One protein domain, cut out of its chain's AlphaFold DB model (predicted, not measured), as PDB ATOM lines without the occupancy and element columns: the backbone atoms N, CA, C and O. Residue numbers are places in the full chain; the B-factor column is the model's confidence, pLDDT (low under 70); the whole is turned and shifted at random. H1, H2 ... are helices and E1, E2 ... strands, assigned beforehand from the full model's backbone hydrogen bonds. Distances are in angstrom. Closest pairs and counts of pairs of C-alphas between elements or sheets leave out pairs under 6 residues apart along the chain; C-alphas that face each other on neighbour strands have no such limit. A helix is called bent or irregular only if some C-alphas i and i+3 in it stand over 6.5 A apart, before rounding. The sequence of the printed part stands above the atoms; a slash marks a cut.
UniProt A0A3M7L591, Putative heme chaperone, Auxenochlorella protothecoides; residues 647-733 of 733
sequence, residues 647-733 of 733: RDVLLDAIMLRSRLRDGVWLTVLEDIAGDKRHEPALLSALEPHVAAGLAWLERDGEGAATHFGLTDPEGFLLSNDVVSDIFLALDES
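AT A GLANCE: This is residues 647 to 733 of the 733 residues of the protein "Putative heme chaperone" of Auxenochlorella protothecoides (UniProt A0A3M7L591). Four helices, in the order H2, H1, H5 and H3, make a horseshoe with neighbours running opposite ways, and the two-stranded hairpin of E1 and E2 crosses its open side, between H2 and H3. The short H4 sits at one end of the hairpin. The 87 printed residues hold five named helices and two named strands, in the order H1 H2 H3 E1 E2 H4 H5; the sheet is antiparallel and the class is mostly helix. The whole is compact, with a radius of gyration of the C-alphas of 11.7 A and spans of 33 by 31 by 21 A.

HOW THE PARTS SIT: H1, residues 647 to 657, and H2, residues 666 to 673, form a helical hairpin; they touch, closest at the C-alphas of Leu 650 and Ile 672, 6.0 A, at a shallow tilt of 30 degrees. H3, residues 679 to 691, is only just irregular, with C-alphas 685 and 688 6.7 A apart. E1, residues 695 to 699, and E2, residues 705 to 710, form an antiparallel hairpin, with N 696 and O 709 within hydrogen-bond range at 2.8 A. The closest C-alphas of H3 and E1 are those of Val 690 and Trp 696, 5.3 A; those of H2 and E2 are Leu 666 and His 707, 5.5 A. H4, residues 714 to 717, touches no helix. H5, residues 719 to 732, touches H3, closest at the C-alphas of Ala 685 and Ile 726, 5.2 A, at a tilt of 35.0 degrees, only just shallow. With residues 723 to 727 alone it only just touches H1, with 3 pairs of C-alphas within 8 A, closest at Met 655 and Val 723, 6.1 A. H2 and H5 are apart. Every O i to N i+4 pair is within hydrogen-bond range in H1, H2 and H5, and 7 of 9 in H3; H4 is too short for such a pair.

IN THESE COORDINATES: H1 begins at C-alpha 647 (122.364, 117.995, 115.298) and is 15.1 A long; H2 is 10.4 A, H3 18.1 A, E1 13.5 A, E2 15.0 A and H4 5.1 A. H5, 20.4 A, ends at C-alpha 732 (131.698, 125.877, 120.967).

THE WHOLE: The two C-alphas farthest apart are those of Gly 674 and Pro 713, 32.7 A. The printed part has no cut and no long link. Mean pLDDT of the printed part is 91.7; residues 732 to 733 are under 70.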
ATOM      1  N   ARG A 647     121.229 117.116 115.589       88.88
ATOM      2  CA  ARG A 647     122.364 117.995 115.298       88.88
ATOM      3  C   ARG A 647     122.724 117.939 113.817       88.88
ATOM      4  O   ARG A 647     122.867 118.993 113.223       88.88
ATOM      5  N   ASP A 648     122.816 116.749 113.230       90.12
ATOM      6  CA  ASP A 648     123.140 116.605 111.803       90.12
ATOM      7  C   ASP A 648     122.062 117.272 110.940       90.12
ATOM      8  O   ASP A 648     122.381 118.082 110.080       90.12
ATOM      9  N   VAL A 649     120.781 117.051 111.264       89.81
ATOM     10  CA  VAL A 649     119.658 117.706 110.570       89.81
ATOM     11  C   VAL A 649     119.690 119.231 110.743       89.81
ATOM     12  O   VAL A 649     119.364 119.957 109.807       89.81
ATOM     13  N   LEU A 650     120.086 119.737 111.917       91.88
ATOM     14  CA  LEU A 650     120.240 121.174 112.171       91.88
ATOM     15  C   LEU A 650     121.366 121.774 111.317       91.88
ATOM     16  O   LEU A 650     121.168 122.809 110.681       91.88
ATOM     17  N   LEU A 651     122.529 121.121 111.295       93.44
ATOM     18  CA  LEU A 651     123.676 121.547 110.498       93.44
ATOM     19  C   LEU A 651     123.335 121.507 109.006       93.44
ATOM     20  O   LEU A 651     123.554 122.493 108.307       93.44
ATOM     21  N   ASP A 652     122.701 120.436 108.530       91.75
ATOM     22  CA  ASP A 652     122.234 120.333 107.148       91.75
ATOM     23  C   ASP A 652     121.207 121.414 106.808       91.75
ATOM     24  O   ASP A 652     121.281 122.010 105.737       91.75
ATOM     25  N   ALA A 653     120.274 121.724 107.711       92.06
ATOM     26  CA  ALA A 653     119.313 122.800 107.493       92.06
ATOM     27  C   ALA A 653     120.011 124.158 107.341       92.06
ATOM     28  O   ALA A 653     119.666 124.908 106.433       92.06
ATOM     29  N   ILE A 654     121.019 124.459 108.167       94.38
ATOM     30  CA  ILE A 654     121.825 125.682 108.040       94.38
ATOM     31  C   ILE A 654     122.610 125.671 106.725       94.38
ATOM     32  O   ILE A 654     122.559 126.642 105.972       94.38
ATOM     33  N   MET A 655     123.305 124.574 106.413       94.62
ATOM     34  CA  MET A 655     124.124 124.436 105.209       94.62
ATOM     35  C   MET A 655     123.287 124.593 103.938       94.62
ATOM     36  O   MET A 655     123.635 125.363 103.047       94.62
ATOM     37  N   LEU A 656     122.188 123.859 103.836       93.25
ATOM     38  CA  LEU A 656     121.397 123.794 102.618       93.25
ATOM     39  C   LEU A 656     120.529 125.047 102.449       93.25
ATOM     40  O   LEU A 656     120.519 125.640 101.373       93.25
ATOM     41  N   ARG A 657     119.855 125.511 103.508       93.12
ATOM     42  CA  ARG A 657     118.911 126.634 103.394       93.12
ATOM     43  C   ARG A 657     119.589 127.999 103.336       93.12
ATOM     44  O   ARG A 657     119.040 128.901 102.720       93.12
ATOM     45  N   SER A 658     120.790 128.166 103.898       93.88
ATOM     46  CA  SER A 658     121.550 129.423 103.731       93.88
ATOM     47  C   SER A 658     121.935 129.688 102.272       93.88
ATOM     48  O   SER A 658     122.132 130.838 101.889       93.88
ATOM     49  N   ARG A 659     121.987 128.632 101.450       93.69
ATOM     50  CA  ARG A 659     122.231 128.679 100.001       93.69
ATOM     51  C   ARG A 659     120.962 128.883  99.172       93.69
ATOM     52  O   ARG A 659     121.025 128.821  97.947       93.69
ATOM     53  N   LEU A 660     119.827 129.134  99.823       93.38
ATOM     54  CA  LEU A 660     118.614 129.655  99.202       93.38
ATOM     55  C   LEU A 660     118.560 131.170  99.379       93.38
ATOM     56  O   LEU A 660     118.946 131.699 100.422       93.38
ATOM     57  N   ARG A 661     117.986 131.870  98.399       90.75
ATOM     58  CA  ARG A 661     117.755 133.319  98.489       90.75
ATOM     59  C   ARG A 661     116.828 133.694  99.636       90.75
ATOM     60  O   ARG A 661     116.997 134.757 100.223       90.75
ATOM     61  N   ASP A 662     115.888 132.812  99.961       88.94
ATOM     62  CA  ASP A 662     114.937 132.998 101.062       88.94
ATOM     63  C   ASP A 662     115.581 132.774 102.444       88.94
ATOM     64  O   ASP A 662     114.976 133.091 103.469       88.94
ATOM     65  N   GLY A 663     116.803 132.230 102.479       92.00
ATOM     66  CA  GLY A 663     117.575 132.036 103.695       92.00
ATOM     67  C   GLY A 663     116.982 131.014 104.673       92.00
ATOM     68  O   GLY A 663     116.326 130.035 104.305       92.00
ATOM     69  N   VAL A 664     117.263 131.230 105.956       93.94
ATOM     70  CA  VAL A 664     116.976 130.325 107.066       93.94
ATOM     71  C   VAL A 664     116.153 131.042 108.129       93.94
ATOM     72  O   VAL A 664     116.589 132.027 108.724       93.94
ATOM     73  N   TRP A 665     114.975 130.496 108.411       92.31
ATOM     74  CA  TRP A 665     114.116 130.939 109.505       92.31
ATOM     75  C   TRP A 665     114.589 130.335 110.824       92.31
ATOM     76  O   TRP A 665     114.730 129.116 110.929       92.31
ATOM     77  N   LEU A 666     114.801 131.164 111.849       92.50
ATOM     78  CA  LEU A 666     115.293 130.684 113.146       92.50
ATOM     79  C   LEU A 666     114.289 129.752 113.832       92.50
ATOM     80  O   LEU A 666     114.688 128.771 114.450       92.50
ATOM     81  N   THR A 667     112.989 129.969 113.622       90.12
ATOM     82  CA  THR A 667     111.928 129.072 114.108       90.12
ATOM     83  C   THR A 667     112.042 127.657 113.538       90.12
ATOM     84  O   THR A 667     111.762 126.687 114.232       90.12
ATOM     85  N   VAL A 668     112.508 127.508 112.293       88.81
ATOM     86  CA  VAL A 668     112.749 126.185 111.699       88.81
ATOM     87  C   VAL A 668     113.900 125.476 112.410       88.81
ATOM     88  O   VAL A 668     113.833 124.272 112.657       88.81
ATOM     89  N   LEU A 669     114.956 126.215 112.752       92.25
ATOM     90  CA  LEU A 669     116.093 125.670 113.488       92.25
ATOM     91  C   LEU A 669     115.700 125.295 114.923       92.25
ATOM     92  O   LEU A 669     116.091 124.229 115.400       92.25
ATOM     93  N   GLU A 670     114.861 126.105 115.573       90.50
ATOM     94  CA  GLU A 670     114.230 125.793 116.861       90.50
ATOM     95  C   GLU A 670     113.426 124.495 116.801       90.50
ATOM     96  O   GLU A 670     113.633 123.624 117.647       90.50
ATOM     97  N   ASP A 671     112.572 124.312 115.796       88.19
ATOM     98  CA  ASP A 671     111.777 123.091 115.646       88.19
ATOM     99  C   ASP A 671     112.672 121.848 115.482       88.19
ATOM    100  O   ASP A 671     112.467 120.812 116.131       88.19
ATOM    101  N   ILE A 672     113.723 121.956 114.659       88.69
ATOM    102  CA  ILE A 672     114.686 120.870 114.431       88.69
ATOM    103  C   ILE A 672     115.471 120.560 115.711       88.69
ATOM    104  O   ILE A 672     115.556 119.394 116.113       88.69
ATOM    105  N   ALA A 673     116.009 121.569 116.396       88.06
ATOM    106  CA  ALA A 673     116.798 121.402 117.617       88.06
ATOM    107  C   ALA A 673     115.940 120.980 118.824       88.06
ATOM    108  O   ALA A 673     116.375 120.180 119.654       88.06
ATOM    109  N   GLY A 674     114.692 121.447 118.873       88.44
ATOM    110  CA  GLY A 674     113.743 121.283 119.976       88.44
ATOM    111  C   GLY A 674     113.906 122.314 121.091       88.44
ATOM    112  O   GLY A 674     113.272 122.171 122.134       88.44
ATOM    113  N   ASP A 675     114.782 123.299 120.894       87.38
ATOM    114  CA  ASP A 675     115.045 124.422 121.789       87.38
ATOM    115  C   ASP A 675     115.811 125.541 121.054       87.38
ATOM    116  O   ASP A 675     116.295 125.346 119.939       87.38
ATOM    117  N   LYS A 676     115.962 126.702 121.706       88.94
ATOM    118  CA  LYS A 676     116.638 127.899 121.169       88.94
ATOM    119  C   LYS A 676     118.119 128.037 121.536       88.94
ATOM    120  O   LYS A 676     118.706 129.096 121.340       88.94
ATOM    121  N   ARG A 677     118.761 127.018 122.120       87.94
ATOM    122  CA  ARG A 677     120.121 127.178 122.686       87.94
ATOM    123  C   ARG A 677     121.193 127.483 121.640       87.94
ATOM    124  O   ARG A 677     122.223 128.044 121.991       87.94
ATOM    125  N   HIS A 678     120.938 127.128 120.386       88.81
ATOM    126  CA  HIS A 678     121.830 127.358 119.254       88.81
ATOM    127  C   HIS A 678     121.755 128.798 118.712       88.81
ATOM    128  O   HIS A 678     122.710 129.259 118.090       88.81
ATOM    129  N   GLU A 679     120.654 129.525 118.955       92.56
ATOM    130  CA  GLU A 679     120.426 130.854 118.368       92.56
ATOM    131  C   GLU A 679     121.517 131.874 118.744       92.56
ATOM    132  O   GLU A 679     122.027 132.524 117.834       92.56
ATOM    133  N   PRO A 680     121.952 132.027 120.015       93.88
ATOM    134  CA  PRO A 680     122.941 133.050 120.360       93.88
ATOM    135  C   PRO A 680     124.298 132.833 119.680       93.88
ATOM    136  O   PRO A 680     124.913 133.792 119.219       93.88
ATOM    137  N   ALA A 681     124.752 131.579 119.599       93.81
ATOM    138  CA  ALA A 681     126.014 131.232 118.955       93.81
ATOM    139  C   ALA A 681     125.945 131.452 117.439       93.81
ATOM    140  O   ALA A 681     126.844 132.065 116.867       93.81
ATOM    141  N   LEU A 682     124.840 131.039 116.808       95.75
ATOM    142  CA  LEU A 682     124.588 131.289 115.390       95.75
ATOM    143  C   LEU A 682     124.574 132.788 115.080       95.75
ATOM    144  O   LEU A 682     125.258 133.228 114.161       95.75
ATOM    145  N   LEU A 683     123.822 133.580 115.849       95.38
ATOM    146  CA  LEU A 683     123.713 135.023 115.627       95.38
ATOM    147  C   LEU A 683     125.058 135.724 115.833       95.38
ATOM    148  O   LEU A 683     125.439 136.551 115.009       95.38
ATOM    149  N   SER A 684     125.811 135.342 116.868       94.88
ATOM    150  CA  SER A 684     127.150 135.886 117.111       94.88
ATOM    151  C   SER A 684     128.132 135.568 115.982       94.88
ATOM    152  O   SER A 684     128.996 136.394 115.693       94.88
ATOM    153  N   ALA A 685     128.027 134.391 115.358       95.94
ATOM    154  CA  ALA A 685     128.851 134.024 114.207       95.94
ATOM    155  C   ALA A 685     128.431 134.765 112.934       95.94
ATOM    156  O   ALA A 685     129.267 135.110 112.108       95.94
ATOM    157  N   LEU A 686     127.134 135.031 112.782       96.38
ATOM    158  CA  LEU A 686     126.572 135.684 111.608       96.38
ATOM    159  C   LEU A 686     126.840 137.201 111.580       96.38
ATOM    160  O   LEU A 686     127.026 137.771 110.507       96.38
ATOM    161  N   GLU A 687     126.872 137.865 112.738       95.50
ATOM    162  CA  GLU A 687     127.034 139.323 112.859       95.50
ATOM    163  C   GLU A 687     128.242 139.904 112.089       95.50
ATOM    164  O   GLU A 687     128.048 140.874 111.346       95.50
ATOM    165  N   PRO A 688     129.463 139.332 112.170       96.12
ATOM    166  CA  PRO A 688     130.600 139.778 111.364       96.12
ATOM    167  C   PRO A 688     130.343 139.714 109.854       96.12
ATOM    168  O   PRO A 688     130.734 140.626 109.124       96.12
ATOM    169  N   HIS A 689     129.653 138.676 109.376       97.50
ATOM    170  CA  HIS A 689     129.325 138.522 107.957       97.50
ATOM    171  C   HIS A 689     128.243 139.505 107.506       97.50
ATOM    172  O   HIS A 689     128.304 139.998 106.380       97.50
ATOM    173  N   VAL A 690     127.296 139.853 108.385       96.75
ATOM    174  CA  VAL A 690     126.329 140.930 108.124       96.75
ATOM    175  C   VAL A 690     127.042 142.274 108.007       96.75
ATOM    176  O   VAL A 690     126.800 143.020 107.061       96.75
ATOM    177  N   ALA A 691     127.980 142.568 108.912       94.69
ATOM    178  CA  ALA A 691     128.780 143.791 108.853       94.69
ATOM    179  C   ALA A 691     129.672 143.863 107.598       94.69
ATOM    180  O   ALA A 691     129.901 144.950 107.068       94.69
ATOM    181  N   ALA A 692     130.141 142.713 107.105       94.75
ATOM    182  CA  ALA A 692     130.911 142.595 105.869       94.75
ATOM    183  C   ALA A 692     130.049 142.605 104.589       94.75
ATOM    184  O   ALA A 692     130.600 142.570 103.492       94.75
ATOM    185  N   GLY A 693     128.715 142.636 104.707       95.56
ATOM    186  CA  GLY A 693     127.803 142.587 103.562       95.56
ATOM    187  C   GLY A 693     127.720 141.220 102.874       95.56
ATOM    188  O   GLY A 693     127.231 141.147 101.751       95.56
ATOM    189  N   LEU A 694     128.176 140.145 103.526       96.31
ATOM    190  CA  LEU A 694     128.106 138.759 103.036       96.31
ATOM    191  C   LEU A 694     126.806 138.056 103.454       96.31
ATOM    192  O   LEU A 694     126.381 137.079 102.841       96.31
ATOM    193  N   ALA A 695     126.164 138.550 104.506       97.62
ATOM    194  CA  ALA A 695     124.896 138.039 104.997       97.62
ATOM    195  C   ALA A 695     123.932 139.184 105.312       97.62
ATOM    196  O   ALA A 695     124.323 140.339 105.463       97.62
ATOM    197  N   TRP A 696     122.657 138.852 105.437       96.38
ATOM    198  CA  TRP A 696     121.625 139.737 105.956       96.38
ATOM    199  C   TRP A 696     120.892 139.037 107.100       96.38
ATOM    200  O   TRP A 696     120.805 137.810 107.145       96.38
ATOM    201  N   LEU A 697     120.386 139.829 108.041       95.75
ATOM    202  CA  LEU A 697     119.645 139.362 109.208       95.75
ATOM    203  C   LEU A 697     118.421 140.252 109.384       95.75
ATOM    204  O   LEU A 697     118.562 141.453 109.618       95.75
ATOM    205  N   GLU A 698     117.233 139.667 109.294       93.38
ATOM    206  CA  GLU A 698     115.988 140.380 109.544       93.38
ATOM    207  C   GLU A 698     115.584 140.273 111.015       93.38
ATOM    208  O   GLU A 698     115.780 139.249 111.682       93.38
ATOM    209  N   ARG A 699     115.012 141.364 111.528       91.81
ATOM    210  CA  ARG A 699     114.514 141.479 112.896       91.81
ATOM    211  C   ARG A 699     113.063 141.940 112.880       91.81
ATOM    212  O   ARG A 699     112.674 142.713 112.009       91.81
ATOM    213  N   ASP A 700     112.276 141.462 113.833       88.56
ATOM    214  CA  ASP A 700     110.898 141.914 114.010       88.56
ATOM    215  C   ASP A 700     110.823 143.339 114.595       88.56
ATOM    216  O   ASP A 700     111.832 143.982 114.892       88.56
ATOM    217  N   GLY A 701     109.597 143.846 114.771       78.31
ATOM    218  CA  GLY A 701     109.349 145.176 115.338       78.31
ATOM    219  C   GLY A 701     109.804 145.350 116.793       78.31
ATOM    220  O   GLY A 701     109.862 146.483 117.268       78.31
ATOM    221  N   GLU A 702     110.143 144.261 117.489       82.50
ATOM    222  CA  GLU A 702     110.679 144.254 118.856       82.50
ATOM    223  C   GLU A 702     112.214 144.096 118.878       82.50
ATOM    224  O   GLU A 702     112.841 144.201 119.933       82.50
ATOM    225  N   GLY A 703     112.841 143.912 117.710       83.44
ATOM    226  CA  GLY A 703     114.287 143.793 117.531       83.44
ATOM    227  C   GLY A 703     114.830 142.364 117.631       83.44
ATOM    228  O   GLY A 703     116.053 142.175 117.556       83.44
ATOM    229  N   ALA A 704     113.970 141.352 117.771       86.88
ATOM    230  CA  ALA A 704     114.378 139.952 117.800       86.88
ATOM    231  C   ALA A 704     114.674 139.446 116.384       86.88
ATOM    232  O   ALA A 704     113.957 139.755 115.437       86.88
ATOM    233  N   ALA A 705     115.752 138.674 116.231       91.25
ATOM    234  CA  ALA A 705     116.102 138.068 114.951       91.25
ATOM    235  C   ALA A 705     115.039 137.046 114.524       91.25
ATOM    236  O   ALA A 705     114.590 136.246 115.344       91.25
ATOM    237  N   THR A 706     114.657 137.061 113.246       91.50
ATOM    238  CA  THR A 706     113.620 136.163 112.709       91.50
ATOM    239  C   THR A 706     114.187 135.193 111.682       91.50
ATOM    240  O   THR A 706     113.974 133.982 111.780       91.50
ATOM    241  N   HIS A 707     114.938 135.707 110.715       93.06
ATOM    242  CA  HIS A 707     115.546 134.916 109.659       93.06
ATOM    243  C   HIS A 707     116.785 135.608 109.097       93.06
ATOM    244  O   HIS A 707     116.958 136.821 109.226       93.06
ATOM    245  N   PHE A 708     117.666 134.818 108.499       95.94
ATOM    246  CA  PHE A 708     118.901 135.302 107.899       95.94
ATOM    247  C   PHE A 708     119.155 134.645 106.557       95.94
ATOM    248  O   PHE A 708     118.647 133.562 106.290       95.94
ATOM    249  N   GLY A 709     120.020 135.233 105.749       95.44
ATOM    250  CA  GLY A 709     120.492 134.594 104.531       95.44
ATOM    251  C   GLY A 709     121.753 135.246 104.008       95.44
ATOM    252  O   GLY A 709     122.323 136.140 104.633       95.44
ATOM    253  N   LEU A 710     122.201 134.764 102.859       96.56
ATOM    254  CA  LEU A 710     123.406 135.250 102.207       96.56
ATOM    255  C   LEU A 710     123.055 136.331 101.181       96.56
ATOM    256  O   LEU A 710     121.976 136.326 100.572       96.56
ATOM    257  N   THR A 711     123.952 137.296 101.018       95.06
ATOM    258  CA  THR A 711     123.832 138.308  99.966       95.06
ATOM    259  C   THR A 711     124.222 137.726  98.611       95.06
ATOM    260  O   THR A 711     124.912 136.712  98.512       95.06
ATOM    261  N   ASP A 712     123.749 138.370  97.551       92.19
ATOM    262  CA  ASP A 712     124.058 137.998  96.176       92.19
ATOM    263  C   ASP A 712     124.802 139.166  95.505       92.19
ATOM    264  O   ASP A 712     124.273 140.284  95.568       92.19
ATOM    265  N   PRO A 713     125.950 138.919  94.843       92.56
ATOM    266  CA  PRO A 713     126.616 137.615  94.684       92.56
ATOM    267  C   PRO A 713     127.585 137.223  95.812       92.56
ATOM    268  O   PRO A 713     127.866 136.034  95.975       92.56
ATOM    269  N   GLU A 714     128.113 138.174  96.584       92.69
ATOM    270  CA  GLU A 714     129.290 137.951  97.440       92.69
ATOM    271  C   GLU A 714     129.049 136.913  98.543       92.69
ATOM    272  O   GLU A 714     129.903 136.060  98.794       92.69
ATOM    273  N   GLY A 715     127.875 136.943  99.177       94.69
ATOM    274  CA  GLY A 715     127.493 135.973 100.198       94.69
ATOM    275  C   GLY A 715     127.380 134.547  99.665       94.69
ATOM    276  O   GLY A 715     127.875 133.617 100.296       94.69
ATOM    277  N   PHE A 716     126.765 134.350  98.496       93.56
ATOM    278  CA  PHE A 716     126.686 133.032  97.853       93.56
ATOM    279  C   PHE A 716     128.051 132.518  97.399       93.56
ATOM    280  O   PHE A 716     128.360 131.343  97.633       93.56
ATOM    281  N   LEU A 717     128.886 133.396  96.836       91.31
ATOM    282  CA  LEU A 717     130.251 133.066  96.435       91.31
ATOM    283  C   LEU A 717     131.083 132.555  97.625       91.31
ATOM    284  O   LEU A 717     131.792 131.559  97.493       91.31
ATOM    285  N   LEU A 718     130.945 133.188  98.796       92.94
ATOM    286  CA  LEU A 718     131.650 132.830 100.035       92.94
ATOM    287  C   LEU A 718     130.784 132.019 101.015       92.94
ATOM    288  O   LEU A 718     131.049 131.984 102.218       92.94
ATOM    289  N   SER A 719     129.750 131.335 100.517       94.38
ATOM    290  CA  SER A 719     128.785 130.615 101.364       94.38
ATOM    291  C   SER A 719     129.438 129.573 102.275       94.38
ATOM    292  O   SER A 719     128.997 129.373 103.406       94.38
ATOM    293  N   ASN A 720     130.507 128.923 101.807       93.12
ATOM    294  CA  ASN A 720     131.256 127.941 102.590       93.12
ATOM    295  C   ASN A 720     131.893 128.561 103.837       93.12
ATOM    296  O   ASN A 720     131.846 127.936 104.894       93.12
ATOM    297  N   ASP A 721     132.442 129.773 103.724       93.31
ATOM    298  CA  ASP A 721     133.109 130.452 104.836       93.31
ATOM    299  C   ASP A 721     132.084 130.848 105.905       93.31
ATOM    300  O   ASP A 721     132.244 130.497 107.072       93.31
ATOM    301  N   VAL A 722     130.966 131.458 105.491       94.81
ATOM    302  CA  VAL A 722     129.884 131.860 106.408       94.81
ATOM    303  C   VAL A 722     129.289 130.649 107.137       94.81
ATOM    304  O   VAL A 722     129.109 130.669 108.353       94.81
ATOM    305  N   VAL A 723     128.990 129.566 106.412       96.00
ATOM    306  CA  VAL A 723     128.437 128.340 107.016       96.00
ATOM    307  C   VAL A 723     129.451 127.678 107.950       96.00
ATOM    308  O   VAL A 723     129.069 127.207 109.022       96.00
ATOM    309  N   SER A 724     130.733 127.664 107.577       95.44
ATOM    310  CA  SER A 724     131.807 127.123 108.414       95.44
ATOM    311  C   SER A 724     131.922 127.880 109.738       95.44
ATOM    312  O   SER A 724     132.018 127.252 110.791       95.44
ATOM    313  N   ASP A 725     131.865 129.211 109.712       95.44
ATOM    314  CA  ASP A 725     131.942 130.030 110.923       95.44
ATOM    315  C   ASP A 725     130.721 129.827 111.836       95.44
ATOM    316  O   ASP A 725     130.876 129.693 113.055       95.44
ATOM    317  N   ILE A 726     129.518 129.671 111.266       95.12
ATOM    318  CA  ILE A 726     128.322 129.282 112.033       95.12
ATOM    319  C   ILE A 726     128.514 127.907 112.687       95.12
ATOM    320  O   ILE A 726     128.232 127.743 113.874       95.12
ATOM    321  N   PHE A 727     129.005 126.911 111.946       95.19
ATOM    322  CA  PHE A 727     129.223 125.561 112.479       95.19
ATOM    323  C   PHE A 727     130.238 125.555 113.621       95.19
ATOM    324  O   PHE A 727     130.011 124.907 114.642       95.19
ATOM    325  N   LEU A 728     131.324 126.316 113.479       90.50
ATOM    326  CA  LEU A 728     132.334 126.475 114.521       90.50
ATOM    327  C   LEU A 728     131.738 127.066 115.802       90.50
ATOM    328  O   LEU A 728     132.009 126.552 116.886       90.50
ATOM    329  N   ALA A 729     130.889 128.088 115.695       89.81
ATOM    330  CA  ALA A 729     130.241 128.675 116.865       89.81
ATOM    331  C   ALA A 729     129.262 127.709 117.550       89.81
ATOM    332  O   ALA A 729     129.217 127.648 118.779       89.81
ATOM    333  N   LEU A 730     128.518 126.911 116.777       88.88
ATOM    334  CA  LEU A 730     127.625 125.872 117.310       88.88
ATOM    335  C   LEU A 730     128.375 124.702 117.966       88.88
ATOM    336  O   LEU A 730     127.824 124.006 118.820       88.88
ATOM    337  N   ASP A 731     129.621 124.456 117.570       81.25
ATOM    338  CA  ASP A 731     130.496 123.465 118.197       81.25
ATOM    339  C   ASP A 731     131.049 123.935 119.554       81.25
ATOM    340  O   ASP A 731     131.364 123.100 120.409       81.25
ATOM    341  N   GLU A 732     131.172 125.250 119.749       69.94
ATOM    342  CA  GLU A 732     131.698 125.877 120.967       69.94
ATOM    343  C   GLU A 732     130.623 126.153 122.039       69.94
ATOM    344  O   GLU A 732     130.975 126.297 123.216       69.94
ATOM    345  N   SER A 733     129.339 126.191 121.651       61.25
ATOM    346  CA  SER A 733     128.157 126.350 122.524       61.25
ATOM    347  C   SER A 733     127.605 125.028 123.057       61.25
ATOM    348  O   SER A 733     127.219 124.979 124.249       61.25
TER     349      SER A 733